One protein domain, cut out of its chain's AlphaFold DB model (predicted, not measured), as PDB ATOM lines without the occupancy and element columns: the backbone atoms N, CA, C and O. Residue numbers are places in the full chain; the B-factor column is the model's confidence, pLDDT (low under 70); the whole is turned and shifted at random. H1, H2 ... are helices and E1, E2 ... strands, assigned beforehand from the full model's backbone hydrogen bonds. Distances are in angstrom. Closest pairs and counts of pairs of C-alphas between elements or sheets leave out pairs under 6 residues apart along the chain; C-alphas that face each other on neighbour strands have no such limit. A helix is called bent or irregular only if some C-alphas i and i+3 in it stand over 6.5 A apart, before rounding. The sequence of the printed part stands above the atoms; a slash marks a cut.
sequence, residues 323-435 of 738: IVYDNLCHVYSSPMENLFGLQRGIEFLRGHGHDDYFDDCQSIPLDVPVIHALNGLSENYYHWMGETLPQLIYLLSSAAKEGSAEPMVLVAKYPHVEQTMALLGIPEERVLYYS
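What this domain is: This is residues 323 to 435 of the 738 residues of an uncharacterized protein of Pycnococcus provasolii (UniProt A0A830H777). A small slab of four parallel strands, with the long helix H2 packed on one face and the shorter H3 beyond E3 and E4 on that same side, makes the body. On the other side a large open loop, residues 327 to 369, swings far out from the sheet with the helix H1 at its far end, leaving an empty space between H1 and the strands. The printed part has 113 residues with three named helices and four named strands, in the order E1 H1 E2 H2 E3 H3 E4; the sheet runs E1 E2 E3 E4, all parallel, and the class is mixed, helices and strands. The whole is only just compact, close to loose, with a radius of gyration of the C-alphas of 16.0 A. It spans 45 by 31 by 24 A, and the loop with H1 makes much of the length.

Where its parts are: E1 is residues 323 to 326, 10.2 A long from first to last C-alpha, and begins with C-alpha 323 at (211.265, 157.786, 140.351). H1 is residues 342 to 350, 12.2 A long, with C-alpha 342 at (208.454, 146.322, 156.886). E2, residues 370 to 374, is 12.0 A long. H2, residues 381 to 401, is the longest helix, 28.4 A from first to last C-alpha. E3, residues 408 to 412, is 13.3 A long, and H3, residues 415 to 423, is 12.0 A long. E4, residues 431 to 434, is 9.6 A long and ends with C-alpha 434 at (212.360, 140.926, 138.490).

How they stand to each other: E1 is an edge strand and is parallel to E2, at 4 degrees between their directions, with N 325 and O 372 within hydrogen-bond range at 3.0 A. E2 and E3 are the inner strands, parallel at 22 degrees, with N 371 and O 408 at 2.8 A. E4 is the other edge strand, parallel to E3 at 35 degrees, with N 432 and O 409 at 2.8 A. H2 and H3 on one face of this sheet give two layers, one of strands and one of helices. H2 is on the sheet at a height of 9.2 A and lies over E2 and only just over E1, on which 3 of its C-alphas fall. It runs along the strands, at 23 degrees to E2 on the local plane. The closest C-alphas of E2 and H2 are those of Ala 373 and Leu 392, 5.7 A apart. H2 has a kink of 37 degrees near residue 389 and is only just irregular, with C-alphas 386 and 389 6.8 A apart. H3 is on the sheet too; its closest C-alpha pair with E3 is Val 411 and Val 417, 7.4 A. H2 and H3 are close but not clearly touching, with the C-alphas of Tyr 381 and His 416 6.9 A apart; they run the same way at a shallow tilt of 32 degrees, only just short of steep. E2, H2, E3 and E3, H3, E4 are strand-helix-strand units, two parallel neighbour strands with a helix between them in the chain, with right-handed crossovers; E1, H1, E2 is a third, with a left-handed one. H1 is not on the sheet, and is apart from H2 and H3. In H1 and H3 every O i to N i+4 pair is within hydrogen-bond range; in H2 14 of 17 are.

The domain as a whole: The C-alphas farthest apart are those of Gly 353 and Gly 403, 46.7 A. The printed part has no cut. The links E1 to H1, of 15 residues, and H1 to E2, of 19 residues, are long, and residues 334 to 339 stand free. The mean pLDDT of the printed part is 74.4; residues 323 to 350, 353 to 366 and 374 are under 70, and E1 has a mean of 39.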
ATOM      1  N   ILE A 323     212.522 157.354 140.991       40.00
ATOM      2  CA  ILE A 323     211.265 157.786 140.351       40.00
ATOM      3  C   ILE A 323     210.433 156.546 140.021       40.00
ATOM      4  O   ILE A 323     210.745 155.791 139.098       40.00
ATOM      5  N   VAL A 324     209.369 156.365 140.802       39.78
ATOM      6  CA  VAL A 324     208.397 155.274 140.694       39.78
ATOM      7  C   VAL A 324     207.104 155.823 140.099       39.78
ATOM      8  O   VAL A 324     206.522 156.762 140.642       39.78
ATOM      9  N   TYR A 325     206.647 155.222 139.003       37.41
ATOM     10  CA  TYR A 325     205.337 155.477 138.407       37.41
ATOM     11  C   TYR A 325     204.622 154.133 138.196       37.41
ATOM     12  O   TYR A 325     205.235 153.165 137.743       37.41
ATOM     13  N   ASP A 326     203.344 154.070 138.571       40.03
ATOM     14  CA  ASP A 326     202.523 152.854 138.589       40.03
ATOM     15  C   ASP A 326     201.047 153.226 138.362       40.03
ATOM     16  O   ASP A 326     200.614 154.348 138.647       40.03
ATOM     17  N   ASN A 327     200.267 152.283 137.839       38.00
ATOM     18  CA  ASN A 327     198.829 152.412 137.622       38.00
ATOM     19  C   ASN A 327     197.983 151.282 138.239       38.00
ATOM     20  O   ASN A 327     196.772 151.485 138.346       38.00
ATOM     21  N   LEU A 328     198.560 150.128 138.608       35.12
ATOM     22  CA  LEU A 328     197.797 148.933 139.009       35.12
ATOM     23  C   LEU A 328     198.420 148.042 140.103       35.12
ATOM     24  O   LEU A 328     197.693 147.194 140.621       35.12
ATOM     25  N   CYS A 329     199.678 148.217 140.526       31.92
ATOM     26  CA  CYS A 329     200.155 147.583 141.763       31.92
ATOM     27  C   CYS A 329     200.009 148.537 142.964       31.92
ATOM     28  O   CYS A 329     200.134 149.756 142.861       31.92
ATOM     29  N   HIS A 330     199.726 147.980 144.147       34.75
ATOM     30  CA  HIS A 330     199.707 148.753 145.393       34.75
ATOM     31  C   HIS A 330     201.128 148.868 145.963       34.75
ATOM     32  O   HIS A 330     201.459 148.222 146.957       34.75
ATOM     33  N   VAL A 331     201.967 149.696 145.340       36.72
ATOM     34  CA  VAL A 331     203.252 150.115 145.918       36.72
ATOM     35  C   VAL A 331     202.979 151.184 146.982       36.72
ATOM     36  O   VAL A 331     202.526 152.283 146.660       36.72
ATOM     37  N   TYR A 332     203.242 150.896 148.262       34.66
ATOM     38  CA  TYR A 332     203.019 151.869 149.336       34.66
ATOM     39  C   TYR A 332     204.273 152.743 149.480       34.66
ATOM     40  O   TYR A 332     205.124 152.516 150.339       34.66
ATOM     41  N   SER A 333     204.355 153.818 148.692       35.09
ATOM     42  CA  SER A 333     205.335 154.909 148.853       35.09
ATOM     43  C   SER A 333     205.063 155.769 150.106       35.09
ATOM     44  O   SER A 333     205.100 156.999 150.088       35.09
ATOM     45  N   SER A 334     204.745 155.117 151.223       29.72
ATOM     46  CA  SER A 334     204.240 155.744 152.436       29.72
ATOM     47  C   SER A 334     205.346 156.446 153.229       29.72
ATOM     48  O   SER A 334     206.385 155.840 153.452       29.72
ATOM     49  N   PRO A 335     205.133 157.642 153.799       31.97
ATOM     50  CA  PRO A 335     206.051 158.229 154.784       31.97
ATOM     51  C   PRO A 335     206.038 157.510 156.160       31.97
ATOM     52  O   PRO A 335     206.534 158.052 157.148       31.97
ATOM     53  N   MET A 336     205.467 156.302 156.270       34.72
ATOM     54  CA  MET A 336     205.340 155.531 157.517       34.72
ATOM     55  C   MET A 336     206.621 154.780 157.941       34.72
ATOM     56  O   MET A 336     206.603 153.573 158.153       34.72
ATOM     57  N   GLU A 337     207.699 155.517 158.221       35.00
ATOM     58  CA  GLU A 337     208.705 155.083 159.221       35.00
ATOM     59  C   GLU A 337     208.065 154.920 160.621       35.00
ATOM     60  O   GLU A 337     208.479 154.099 161.433       35.00
ATOM     61  N   ASN A 338     207.027 155.719 160.903       40.78
ATOM     62  CA  ASN A 338     206.552 156.022 162.259       40.78
ATOM     63  C   ASN A 338     205.377 155.167 162.779       40.78
ATOM     64  O   ASN A 338     204.877 155.440 163.869       40.78
ATOM     65  N   LEU A 339     204.898 154.171 162.026       36.62
ATOM     66  CA  LEU A 339     203.728 153.360 162.411       36.62
ATOM     67  C   LEU A 339     204.023 151.854 162.346       36.62
ATOM     68  O   LEU A 339     204.064 151.176 163.381       36.62
ATOM     69  N   PHE A 340     204.289 151.340 161.145       41.47
ATOM     70  CA  PHE A 340     204.559 149.923 160.899       41.47
ATOM     71  C   PHE A 340     205.650 149.797 159.825       41.47
ATOM     72  O   PHE A 340     205.354 149.859 158.637       41.47
ATOM     73  N   GLY A 341     206.916 149.654 160.239       52.47
ATOM     74  CA  GLY A 341     208.008 149.316 159.313       52.47
ATOM     75  C   GLY A 341     207.841 147.902 158.737       52.47
ATOM     76  O   GLY A 341     207.049 147.131 159.279       52.47
ATOM     77  N   LEU A 342     208.598 147.554 157.687       51.16
ATOM     78  CA  LEU A 342     208.454 146.322 156.886       51.16
ATOM     79  C   LEU A 342     208.039 145.077 157.683       51.16
ATOM     80  O   LEU A 342     207.010 144.474 157.389       51.16
ATOM     81  N   GLN A 343     208.804 144.748 158.729       59.09
ATOM     82  CA  GLN A 343     208.553 143.626 159.636       59.09
ATOM     83  C   GLN A 343     207.092 143.588 160.123       59.09
ATOM     84  O   GLN A 343     206.432 142.561 160.014       59.09
ATOM     85  N   ARG A 344     206.561 144.730 160.579       61.06
ATOM     86  CA  ARG A 344     205.174 144.870 161.039       61.06
ATOM     87  C   ARG A 344     204.147 144.911 159.908       61.06
ATOM     88  O   ARG A 344     202.994 144.579 160.152       61.06
ATOM     89  N   GLY A 345     204.525 145.344 158.705       64.88
ATOM     90  CA  GLY A 345     203.660 145.253 157.523       64.88
ATOM     91  C   GLY A 345     203.408 143.794 157.140       64.88
ATOM     92  O   GLY A 345     202.260 143.388 156.967       64.88
ATOM     93  N   ILE A 346     204.477 142.995 157.132       62.09
ATOM     94  CA  ILE A 346     204.428 141.542 156.941       62.09
ATOM     95  C   ILE A 346     203.661 140.880 158.099       62.09
ATOM     96  O   ILE A 346     202.710 140.152 157.847       62.09
ATOM     97  N   GLU A 347     203.993 141.172 159.364       65.12
ATOM     98  CA  GLU A 347     203.266 140.641 160.538       65.12
ATOM     99  C   GLU A 347     201.769 140.995 160.524       65.12
ATOM    100  O   GLU A 347     200.945 140.176 160.925       65.12
ATOM    101  N   PHE A 348     201.394 142.189 160.045       67.44
ATOM    102  CA  PHE A 348     199.993 142.592 159.911       67.44
ATOM    103  C   PHE A 348     199.254 141.729 158.883       67.44
ATOM    104  O   PHE A 348     198.146 141.281 159.166       67.44
ATOM    105  N   LEU A 349     199.847 141.471 157.714       59.28
ATOM    106  CA  LEU A 349     199.198 140.720 156.630       59.28
ATOM    107  C   LEU A 349     199.211 139.205 156.876       59.28
ATOM    108  O   LEU A 349     198.179 138.556 156.702       59.28
ATOM    109  N   ARG A 350     200.312 138.667 157.414       69.31
ATOM    110  CA  ARG A 350     200.360 137.328 158.029       69.31
ATOM    111  C   ARG A 350     199.254 137.166 159.079       69.31
ATOM    112  O   ARG A 350     198.450 136.244 159.010       69.31
ATOM    113  N   GLY A 351     199.085 138.161 159.955       72.31
ATOM    114  CA  GLY A 351     197.991 138.236 160.933       72.31
ATOM    115  C   GLY A 351     196.564 138.303 160.358       72.31
ATOM    116  O   GLY A 351     195.613 138.194 161.132       72.31
ATOM    117  N   HIS A 352     196.396 138.453 159.039       72.00
ATOM    118  CA  HIS A 352     195.114 138.353 158.326       72.00
ATOM    119  C   HIS A 352     194.986 137.065 157.485       72.00
ATOM    120  O   HIS A 352     194.027 136.932 156.728       72.00
ATOM    121  N   GLY A 353     195.906 136.102 157.630       67.12
ATOM    122  CA  GLY A 353     195.852 134.802 156.951       67.12
ATOM    123  C   GLY A 353     196.498 134.765 155.564       67.12
ATOM    124  O   GLY A 353     196.213 133.857 154.794       67.12
ATOM    125  N   HIS A 354     197.361 135.733 155.238       64.50
ATOM    126  CA  HIS A 354     198.119 135.773 153.980       64.50
ATOM    127  C   HIS A 354     199.528 135.153 154.116       64.50
ATOM    128  O   HIS A 354     200.449 135.579 153.425       64.50
ATOM    129  N   ASP A 355     199.735 134.190 155.025       59.22
ATOM    130  CA  ASP A 355     201.069 133.649 155.348       59.22
ATOM    131  C   ASP A 355     201.841 133.138 154.118       59.22
ATOM    132  O   ASP A 355     203.012 133.491 153.952       59.22
ATOM    133  N   ASP A 356     201.162 132.414 153.222       57.06
ATOM    134  CA  ASP A 356     201.742 131.777 152.028       57.06
ATOM    135  C   ASP A 356     202.350 132.765 151.007       57.06
ATOM    136  O   ASP A 356     203.116 132.358 150.135       57.06
ATOM    137  N   TYR A 357     202.036 134.064 151.096       52.72
ATOM    138  CA  TYR A 357     202.496 135.082 150.138       52.72
ATOM    139  C   TYR A 357     203.862 135.700 150.482       52.72
ATOM    140  O   TYR A 357     204.465 136.345 149.625       52.72
ATOM    141  N   PHE A 358     204.364 135.536 151.715       55.38
ATOM    142  CA  PHE A 358     205.503 136.327 152.220       55.38
ATOM    143  C   PHE A 358     206.859 135.622 152.239       55.38
ATOM    144  O   PHE A 358     207.879 136.281 152.454       55.38
ATOM    145  N   ASP A 359     206.903 134.307 152.042       54.38
ATOM    146  CA  ASP A 359     208.142 133.536 152.212       54.38
ATOM    147  C   ASP A 359     209.139 133.725 151.048       54.38
ATOM    148  O   ASP A 359     210.342 133.552 151.245       54.38
ATOM    149  N   ASP A 360     208.668 134.198 149.886       52.47
ATOM    150  CA  ASP A 360     209.488 134.579 148.722       52.47
ATOM    151  C   ASP A 360     209.815 136.095 148.645       52.47
ATOM    152  O   ASP A 360     210.453 136.549 147.691       52.47
ATOM    153  N   CYS A 361     209.412 136.918 149.626       51.38
ATOM    154  CA  CYS A 361     209.669 138.366 149.598       51.38
ATOM    155  C   CYS A 361     211.165 138.710 149.753       51.38
ATOM    156  O   CYS A 361     211.764 138.489 150.807       51.38
ATOM    157  N   GLN A 362     211.759 139.348 148.736       51.31
ATOM    158  CA  GLN A 362     213.175 139.743 148.733       51.31
ATOM    159  C   GLN A 362     213.364 141.266 148.834       51.31
ATOM    160  O   GLN A 362     212.872 142.031 148.008       51.31
ATOM    161  N   SER A 363     214.149 141.698 149.825       57.25
ATOM    162  CA  SER A 363     214.737 143.044 149.868       57.25
ATOM    163  C   SER A 363     215.888 143.128 148.862       57.25
ATOM    164  O   SER A 363     216.767 142.264 148.845       57.25
ATOM    165  N   ILE A 364     215.899 144.180 148.037       57.34
ATOM    166  CA  ILE A 364     217.003 144.493 147.124       57.34
ATOM    167  C   ILE A 364     217.608 145.843 147.549       57.34
ATOM    168  O   ILE A 364     216.973 146.887 147.369       57.34
ATOM    169  N   PRO A 365     218.827 145.868 148.116       59.97
ATOM    170  CA  PRO A 365     219.517 147.116 148.400       59.97
ATOM    171  C   PRO A 365     220.021 147.751 147.103       59.97
ATOM    172  O   PRO A 365     220.742 147.120 146.334       59.97
ATOM    173  N   LEU A 366     219.646 149.012 146.878       62.41
ATOM    174  CA  LEU A 366     220.017 149.790 145.697       62.41
ATOM    175  C   LEU A 366     220.591 151.139 146.145       62.41
ATOM    176  O   LEU A 366     219.911 151.973 146.743       62.41
ATOM    177  N   ASP A 367     221.883 151.307 145.880       75.19
ATOM    178  CA  ASP A 367     222.708 152.481 146.174       75.19
ATOM    179  C   ASP A 367     222.690 153.522 145.035       75.19
ATOM    180  O   ASP A 367     222.936 154.716 145.258       75.19
ATOM    181  N   VAL A 368     222.343 153.072 143.827       72.88
ATOM    182  CA  VAL A 368     222.205 153.850 142.589       72.88
ATOM    183  C   VAL A 368     220.762 154.317 142.322       72.88
ATOM    184  O   VAL A 368     219.813 153.665 142.756       72.88
ATOM    185  N   PRO A 369     220.549 155.431 141.588       75.44
ATOM    186  CA  PRO A 369     219.214 155.855 141.163       75.44
ATOM    187  C   PRO A 369     218.554 154.851 140.208       75.44
ATOM    188  O   PRO A 369     219.171 154.393 139.242       75.44
ATOM    189  N   VAL A 370     217.271 154.572 140.441       75.69
ATOM    190  CA  VAL A 370     216.467 153.628 139.652       75.69
ATOM    191  C   VAL A 370     215.241 154.339 139.077       75.69
ATOM    192  O   VAL A 370     214.577 155.120 139.768       75.69
ATOM    193  N   ILE A 371     214.940 154.047 137.813       78.00
ATOM    194  CA  ILE A 371     213.677 154.375 137.151       78.00
ATOM    195  C   ILE A 371     212.818 153.116 137.085       78.00
ATOM    196  O   ILE A 371     213.281 152.034 136.718       78.00
ATOM    197  N   HIS A 372     211.550 153.284 137.446       73.81
ATOM    198  CA  HIS A 372     210.634 152.188 137.698       73.81
ATOM    199  C   HIS A 372     209.255 152.521 137.120       73.81
ATOM    200  O   HIS A 372     208.490 153.297 137.698       73.81
ATOM    201  N   ALA A 373     208.944 151.904 135.982       72.56
ATOM    202  CA  ALA A 373     207.617 151.897 135.380       72.56
ATOM    203  C   ALA A 373     207.034 150.489 135.549       72.56
ATOM    204  O   ALA A 373     207.134 149.662 134.643       72.56
ATOM    205  N   LEU A 374     206.469 150.193 136.725       68.31
ATOM    206  CA  LEU A 374     205.715 148.954 136.893       68.31
ATOM    207  C   LEU A 374     204.299 149.148 136.364       68.31
ATOM    208  O   LEU A 374     203.572 150.064 136.734       68.31
ATOM    209  N   ASN A 375     203.907 148.210 135.517       78.88
ATOM    210  CA  ASN A 375     202.522 147.863 135.266       78.88
ATOM    211  C   ASN A 375     202.454 146.356 135.500       78.88
ATOM    212  O   ASN A 375     203.203 145.620 134.849       78.88
ATOM    213  N   GLY A 376     201.592 145.901 136.414       76.25
ATOM    214  CA  GLY A 376     201.467 144.478 136.746       76.25
ATOM    215  C   GLY A 376     201.188 143.593 135.525       76.25
ATOM    216  O   GLY A 376     201.565 142.432 135.510       76.25
ATOM    217  N   LEU A 377     200.621 144.176 134.463       84.88
ATOM    218  CA  LEU A 377     200.282 143.505 133.210       84.88
ATOM    219  C   LEU A 377     201.418 143.503 132.164       84.88
ATOM    220  O   LEU A 377     201.176 143.128 131.021       84.88
ATOM    221  N   SER A 378     202.652 143.911 132.498       86.94
ATOM    222  CA  SER A 378     203.779 144.011 131.534       86.94
ATOM    223  C   SER A 378     204.227 142.670 130.927       86.94
ATOM    224  O   SER A 378     204.907 142.645 129.899       86.94
ATOM    225  N   GLU A 379     203.812 141.558 131.530       89.00
ATOM    226  CA  GLU A 379     203.843 140.207 130.954       89.00
ATOM    227  C   GLU A 379     203.085 140.102 129.621       89.00
ATOM    228  O   GLU A 379     203.452 139.338 128.731       89.00
ATOM    229  N   ASN A 380     202.048 140.921 129.442       92.62
ATOM    230  CA  ASN A 380     201.267 140.993 128.225       92.62
ATOM    231  C   ASN A 380     201.875 142.023 127.267       92.62
ATOM    232  O   ASN A 380     201.947 143.217 127.569       92.62
ATOM    233  N   TYR A 381     202.239 141.569 126.066       95.50
ATOM    234  CA  TYR A 381     202.883 142.391 125.039       95.50
ATOM    235  C   TYR A 381     202.138 143.701 124.714       95.50
ATOM    236  O   TYR A 381     202.782 144.719 124.463       95.50
ATOM    237  N   TYR A 382     200.797 143.723 124.766       95.12
ATOM    238  CA  TYR A 382     200.040 144.960 124.540       95.12
ATOM    239  C   TYR A 382     200.239 145.976 125.673       95.12
ATOM    240  O   TYR A 382     200.521 147.140 125.393       95.12
ATOM    241  N   HIS A 383     200.133 145.549 126.934       94.31
ATOM    242  CA  HIS A 383     200.305 146.444 128.080       94.31
ATOM    243  C   HIS A 383     201.757 146.931 128.174       94.31
ATOM    244  O   HIS A 383     201.993 148.112 128.426       94.31
ATOM    245  N   TRP A 384     202.734 146.076 127.850       95.62
ATOM    246  CA  TRP A 384     204.123 146.505 127.691       95.62
ATOM    247  C   TRP A 384     204.272 147.609 126.635       95.62
ATOM    248  O   TRP A 384     204.685 148.718 126.967       95.62
ATOM    249  N   MET A 385     203.911 147.340 125.376       96.81
ATOM    250  CA  MET A 385     204.167 148.253 124.253       96.81
ATOM    251  C   MET A 385     203.308 149.525 124.280       96.81
ATOM    252  O   MET A 385     203.774 150.590 123.877       96.81
ATOM    253  N   GLY A 386     202.051 149.415 124.717       95.44
ATOM    254  CA  GLY A 386     201.077 150.506 124.704       95.44
ATOM    255  C   GLY A 386     201.044 151.345 125.981       95.44
ATOM    256  O   GLY A 386     200.641 152.506 125.919       95.44
ATOM    257  N   GLU A 387     201.459 150.802 127.130       93.62
ATOM    258  CA  GLU A 387     201.316 151.464 128.435       93.62
ATOM    259  C   GLU A 387     202.663 151.622 129.149       93.62
ATOM    260  O   GLU A 387     203.065 152.756 129.413       93.62
ATOM    261  N   THR A 388     203.383 150.532 129.426       94.06
ATOM    262  CA  THR A 388     204.616 150.553 130.237       94.06
ATOM    263  C   THR A 388     205.792 151.225 129.524       94.06
ATOM    264  O   THR A 388     206.418 152.146 130.053       94.06
ATOM    265  N   LEU A 389     206.083 150.782 128.301       95.62
ATOM    266  CA  LEU A 389     207.233 151.211 127.510       95.62
ATOM    267  C   LEU A 389     207.230 152.724 127.213       95.62
ATOM    268  O   LEU A 389     208.282 153.347 127.379       95.62
ATOM    269  N   PRO A 390     206.096 153.364 126.855       96.31
ATOM    270  CA  PRO A 390     206.063 154.811 126.676       96.31
ATOM    271  C   PRO A 390     206.422 155.594 127.943       96.31
ATOM    272  O   PRO A 390     207.210 156.537 127.879       96.31
ATOM    273  N   GLN A 391     205.911 155.171 129.105       94.06
ATOM    274  CA  GLN A 391     206.226 155.795 130.396       94.06
ATOM    275  C   GLN A 391     207.726 155.678 130.708       94.06
ATOM    276  O   GLN A 391     208.364 156.669 131.061       94.06
ATOM    277  N   LEU A 392     208.310 154.494 130.496       94.06
ATOM    278  CA  LEU A 392     209.739 154.245 130.683       94.06
ATOM    279  C   LEU A 392     210.616 155.119 129.766       94.06
ATOM    280  O   LEU A 392     211.578 155.723 130.239       94.06
ATOM    281  N   ILE A 393     210.268 155.241 128.478       95.00
ATOM    282  CA  ILE A 393     211.009 156.072 127.512       95.00
ATOM    283  C   ILE A 393     210.989 157.552 127.920       95.00
ATOM    284  O   ILE A 393     212.031 158.210 127.863       95.00
ATOM    285  N   TYR A 394     209.851 158.075 128.381       94.00
ATOM    286  CA  TYR A 394     209.752 159.452 128.874       94.00
ATOM    287  C   TYR A 394     210.561 159.686 130.156       94.00
ATOM    288  O   TYR A 394     211.262 160.695 130.266       94.00
ATOM    289  N   LEU A 395     210.515 158.752 131.113       91.75
ATOM    290  CA  LEU A 395     211.284 158.846 132.358       91.75
ATOM    291  C   LEU A 395     212.797 158.821 132.083       91.75
ATOM    292  O   LEU A 395     213.519 159.700 132.556       91.75
ATOM    293  N   LEU A 396     213.271 157.893 131.242       91.50
ATOM    294  CA  LEU A 396     214.664 157.843 130.777       91.50
ATOM    295  C   LEU A 396     215.077 159.136 130.058       91.50
ATOM    296  O   LEU A 396     216.123 159.713 130.356       91.50
ATOM    297  N   SER A 397     214.228 159.628 129.152       91.25
ATOM    298  CA  SER A 397     214.462 160.875 128.412       91.25
ATOM    299  C   SER A 397     214.467 162.111 129.314       91.25
ATOM    300  O   SER A 397     215.084 163.113 128.961       91.25
ATOM    301  N   SER A 398     213.787 162.066 130.461       89.62
ATOM    302  CA  SER A 398     213.763 163.147 131.452       89.62
ATOM    303  C   SER A 398     215.039 163.152 132.294       89.62
ATOM    304  O   SER A 398     215.728 164.167 132.330       89.62
ATOM    305  N   ALA A 399     215.440 162.001 132.848       88.62
ATOM    306  CA  ALA A 399     216.693 161.880 133.600       88.62
ATOM    307  C   ALA A 399     217.931 162.244 132.751       88.62
ATOM    308  O   ALA A 399     218.849 162.903 133.242       88.62
ATOM    309  N   ALA A 400     217.928 161.896 131.457       89.69
ATOM    310  CA  ALA A 400     218.973 162.301 130.518       89.69
ATOM    311  C   ALA A 400     219.023 163.828 130.287       89.69
ATOM    312  O   ALA A 400     220.110 164.397 130.190       89.69
ATOM    313  N   LYS A 401     217.868 164.515 130.234       90.19
ATOM    314  CA  LYS A 401     217.790 165.990 130.115       90.19
ATOM    315  C   LYS A 401     218.282 166.703 131.378       90.19
ATOM    316  O   LYS A 401     218.818 167.803 131.278       90.19
ATOM    317  N   GLU A 402     218.114 166.088 132.546       90.56
ATOM    318  CA  GLU A 402     218.578 166.616 133.837       90.56
ATOM    319  C   GLU A 402     220.093 166.451 134.058       90.56
ATOM    320  O   GLU A 402     220.642 167.028 134.995       90.56
ATOM    321  N   GLY A 403     220.786 165.682 133.208       88.75
ATOM    322  CA  GLY A 403     222.202 165.355 133.398       88.75
ATOM    323  C   GLY A 403     222.454 164.399 134.570       88.75
ATOM    324  O   GLY A 403     223.581 164.312 135.060       88.75
ATOM    325  N   SER A 404     221.416 163.692 135.026       81.12
ATOM    326  CA  SER A 404     221.533 162.636 136.032       81.12
ATOM    327  C   SER A 404     222.409 161.491 135.517       81.12
ATOM    328  O   SER A 404     222.445 161.209 134.318       81.12
ATOM    329  N   ALA A 405     223.097 160.800 136.430       83.50
ATOM    330  CA  ALA A 405     223.779 159.550 136.098       83.50
ATOM    331  C   ALA A 405     222.775 158.557 135.493       83.50
ATOM    332  O   ALA A 405     221.643 158.474 135.974       83.50
ATOM    333  N   GLU A 406     223.182 157.830 134.449       88.69
ATOM    334  CA  GLU A 406     222.289 156.933 133.711       88.69
ATOM    335  C   GLU A 406     221.643 155.898 134.654       88.69
ATOM    336  O   GLU A 406     222.344 155.023 135.165       88.69
ATOM    337  N   PRO A 407     220.324 155.979 134.911       90.12
ATOM    338  CA  PRO A 407     219.706 155.218 135.988       90.12
ATOM    339  C   PRO A 407     219.549 153.748 135.611       90.12
ATOM    340  O   PRO A 407     219.460 153.400 134.425       90.12
ATOM    341  N   MET A 408     219.456 152.898 136.631       91.50
ATOM    342  CA  MET A 408     219.021 151.513 136.453       91.50
ATOM    343  C   MET A 408     217.550 151.480 136.034       91.50
ATOM    344  O   MET A 408     216.756 152.329 136.446       91.50
ATOM    345  N   VAL A 409     217.181 150.481 135.243       91.94
ATOM    346  CA  VAL A 409     215.813 150.248 134.770       91.94
ATOM    347  C   VAL A 409     215.306 148.956 135.393       91.94
ATOM    348  O   VAL A 409     215.854 147.903 135.093       91.94
ATOM    349  N   LEU A 410     214.282 149.018 136.249       88.88
ATOM    350  CA  LEU A 410     213.651 147.810 136.797       88.88
ATOM    351  C   LEU A 410     212.413 147.428 135.985       88.88
ATOM    352  O   LEU A 410     211.456 148.202 135.909       88.88
ATOM    353  N   VAL A 411     212.436 146.233 135.394       90.94
ATOM    354  CA  VAL A 411     211.378 145.706 134.515       90.94
ATOM    355  C   VAL A 411     211.197 144.193 134.676       90.94
ATOM    356  O   VAL A 411     212.022 143.499 135.270       90.94
ATOM    357  N   ALA A 412     210.080 143.681 134.162       89.44
ATOM    358  CA  ALA A 412     209.706 142.275 134.270       89.44
ATOM    359  C   ALA A 412     210.537 141.392 133.330       89.44
ATOM    360  O   ALA A 412     210.761 141.767 132.177       89.44
ATOM    361  N   LYS A 413     210.954 140.201 133.773       91.69
ATOM    362  CA  LYS A 413     211.721 139.289 132.915       91.69
ATOM    363  C   LYS A 413     210.839 138.514 131.928       91.69
ATOM    364  O   LYS A 413     210.431 137.390 132.203       91.69
ATOM    365  N   TYR A 414     210.595 139.110 130.762       93.50
ATOM    366  CA  TYR A 414     209.952 138.456 129.618       93.50
ATOM    367  C   TYR A 414     210.705 138.746 128.309       93.50
ATOM    368  O   TYR A 414     211.220 139.859 128.158       93.50
ATOM    369  N   PRO A 415     210.687 137.830 127.317       95.69
ATOM    370  CA  PRO A 415     211.472 137.973 126.090       95.69
ATOM    371  C   PRO A 415     211.222 139.278 125.327       95.69
ATOM    372  O   PRO A 415     212.163 139.891 124.829       95.69
ATOM    373  N   HIS A 416     209.974 139.757 125.265       96.06
ATOM    374  CA  HIS A 416     209.662 141.031 124.611       96.06
ATOM    375  C   HIS A 416     210.201 142.243 125.373       96.06
ATOM    376  O   HIS A 416     210.574 143.229 124.742       96.06
ATOM    377  N   VAL A 417     210.280 142.182 126.704       95.81
ATOM    378  CA  VAL A 417     210.873 143.241 127.534       95.81
ATOM    379  C   VAL A 417     212.382 143.286 127.305       95.81
ATOM    380  O   VAL A 417     212.909 144.341 126.958       95.81
ATOM    381  N   GLU A 418     213.054 142.136 127.408       96.00
ATOM    382  CA  GLU A 418     214.498 141.980 127.181       96.00
ATOM    383  C   GLU A 418     214.899 142.479 125.780       96.00
ATOM    384  O   GLU A 418     215.778 143.331 125.632       96.00
ATOM    385  N   GLN A 419     214.176 142.042 124.742       97.06
ATOM    386  CA  GLN A 419     214.384 142.488 123.360       97.06
ATOM    387  C   GLN A 419     214.080 143.981 123.162       97.06
ATOM    388  O   GLN A 419     214.738 144.637 122.354       97.06
ATOM    389  N   THR A 420     213.122 144.551 123.901       97.19
ATOM    390  CA  THR A 420     212.843 145.995 123.853       97.19
ATOM    391  C   THR A 420     213.963 146.809 124.504       97.19
ATOM    392  O   THR A 420     214.338 147.850 123.970       97.19
ATOM    393  N   MET A 421     214.527 146.350 125.627       97.06
ATOM    394  CA  MET A 421     215.676 147.009 126.270       97.06
ATOM    395  C   MET A 421     216.895 147.010 125.343       97.06
ATOM    396  O   MET A 421     217.497 148.065 125.121       97.06
ATOM    397  N   ALA A 422     217.180 145.867 124.711       96.50
ATOM    398  CA  ALA A 422     218.226 145.746 123.700       96.50
ATOM    399  C   ALA A 422     217.977 146.666 122.486       96.50
ATOM    400  O   ALA A 422     218.885 147.386 122.071       96.50
ATOM    401  N   LEU A 423     216.745 146.723 121.958       96.00
ATOM    402  CA  LEU A 423     216.375 147.617 120.850       96.00
ATOM    403  C   LEU A 423     216.519 149.102 121.225       96.00
ATOM    404  O   LEU A 423     217.009 149.896 120.424       96.00
ATOM    405  N   LEU A 424     216.163 149.495 122.451       96.06
ATOM    406  CA  LEU A 424     216.416 150.847 122.959       96.06
ATOM    407  C   LEU A 424     217.907 151.141 123.201       96.06
ATOM    408  O   LEU A 424     218.252 152.290 123.485       96.06
ATOM    409  N   GLY A 425     218.793 150.150 123.070       95.75
ATOM    410  CA  GLY A 425     220.219 150.269 123.363       95.75
ATOM    411  C   GLY A 425     220.495 150.559 124.837       95.75
ATOM    412  O   GLY A 425     221.408 151.327 125.138       95.75
ATOM    413  N   ILE A 426     219.678 150.000 125.733       95.88
ATOM    414  CA  ILE A 426     219.906 150.013 127.179       95.88
ATOM    415  C   ILE A 426     220.801 148.799 127.493       95.88
ATOM    416  O   ILE A 426     220.405 147.681 127.160       95.88
ATOM    417  N   PRO A 427     222.000 148.985 128.081       96.00
ATOM    418  CA  PRO A 427     222.901 147.877 128.401       96.00
ATOM    419  C   PRO A 427     222.275 146.891 129.396       96.00
ATOM    420  O   PRO A 427     221.537 147.314 130.288       96.00
ATOM    421  N   GLU A 428     222.584 145.597 129.283       95.94
ATOM    422  CA  GLU A 428     222.029 144.561 130.172       95.94
ATOM    423  C   GLU A 428     222.423 144.815 131.635       95.94
ATOM    424  O   GLU A 428     221.589 144.709 132.528       95.94
ATOM    425  N   GLU A 429     223.648 145.291 131.879       95.31
ATOM    426  CA  GLU A 429     224.141 145.690 133.200       95.31
ATOM    427  C   GLU A 429     223.436 146.922 133.797       95.31
ATOM    428  O   GLU A 429     223.676 147.260 134.954       95.31
ATOM    429  N   ARG A 430     222.563 147.590 133.029       95.00
ATOM    430  CA  ARG A 430     221.666 148.655 133.501       95.00
ATOM    431  C   ARG A 430     220.215 148.206 133.680       95.00
ATOM    432  O   ARG A 430     219.406 148.998 134.172       95.00
ATOM    433  N   VAL A 431     219.872 146.972 133.316       94.31
ATOM    434  CA  VAL A 431     218.526 146.423 133.506       94.31
ATOM    435  C   VAL A 431     218.508 145.516 134.730       94.31
ATOM    436  O   VAL A 431     219.139 144.464 134.772       94.31
ATOM    437  N   LEU A 432     217.735 145.915 135.734       90.50
ATOM    438  CA  LEU A 432     217.322 145.019 136.799       90.50
ATOM    439  C   LEU A 432     216.088 144.261 136.308       90.50
ATOM    440  O   LEU A 432     215.097 144.859 135.885       90.50
ATOM    441  N   TYR A 433     216.150 142.938 136.379       89.50
ATOM    442  CA  TYR A 433     215.030 142.066 136.055       89.50
ATOM    443  C   TYR A 433     214.419 141.520 137.337       89.50
ATOM    444  O   TYR A 433     215.118 140.868 138.113       89.50
ATOM    445  N   TYR A 434     213.118 141.727 137.530       83.12
ATOM    446  CA  TYR A 434     212.360 140.926 138.490       83.12
ATOM    447  C   TYR A 434     211.676 139.770 137.758       83.12
ATOM    448  O   TYR A 434     211.084 139.945 136.687       83.12
ATOM    449  N   SER A 435     211.739 138.580 138.349       75.44
ATOM    450  CA  SER A 435     210.808 137.512 138.008       75.44
ATOM    451  C   SER A 435     209.460 137.893 138.606       75.44
ATOM    452  O   SER A 435     209.329 137.948 139.828       75.44
TER     453      SER A 435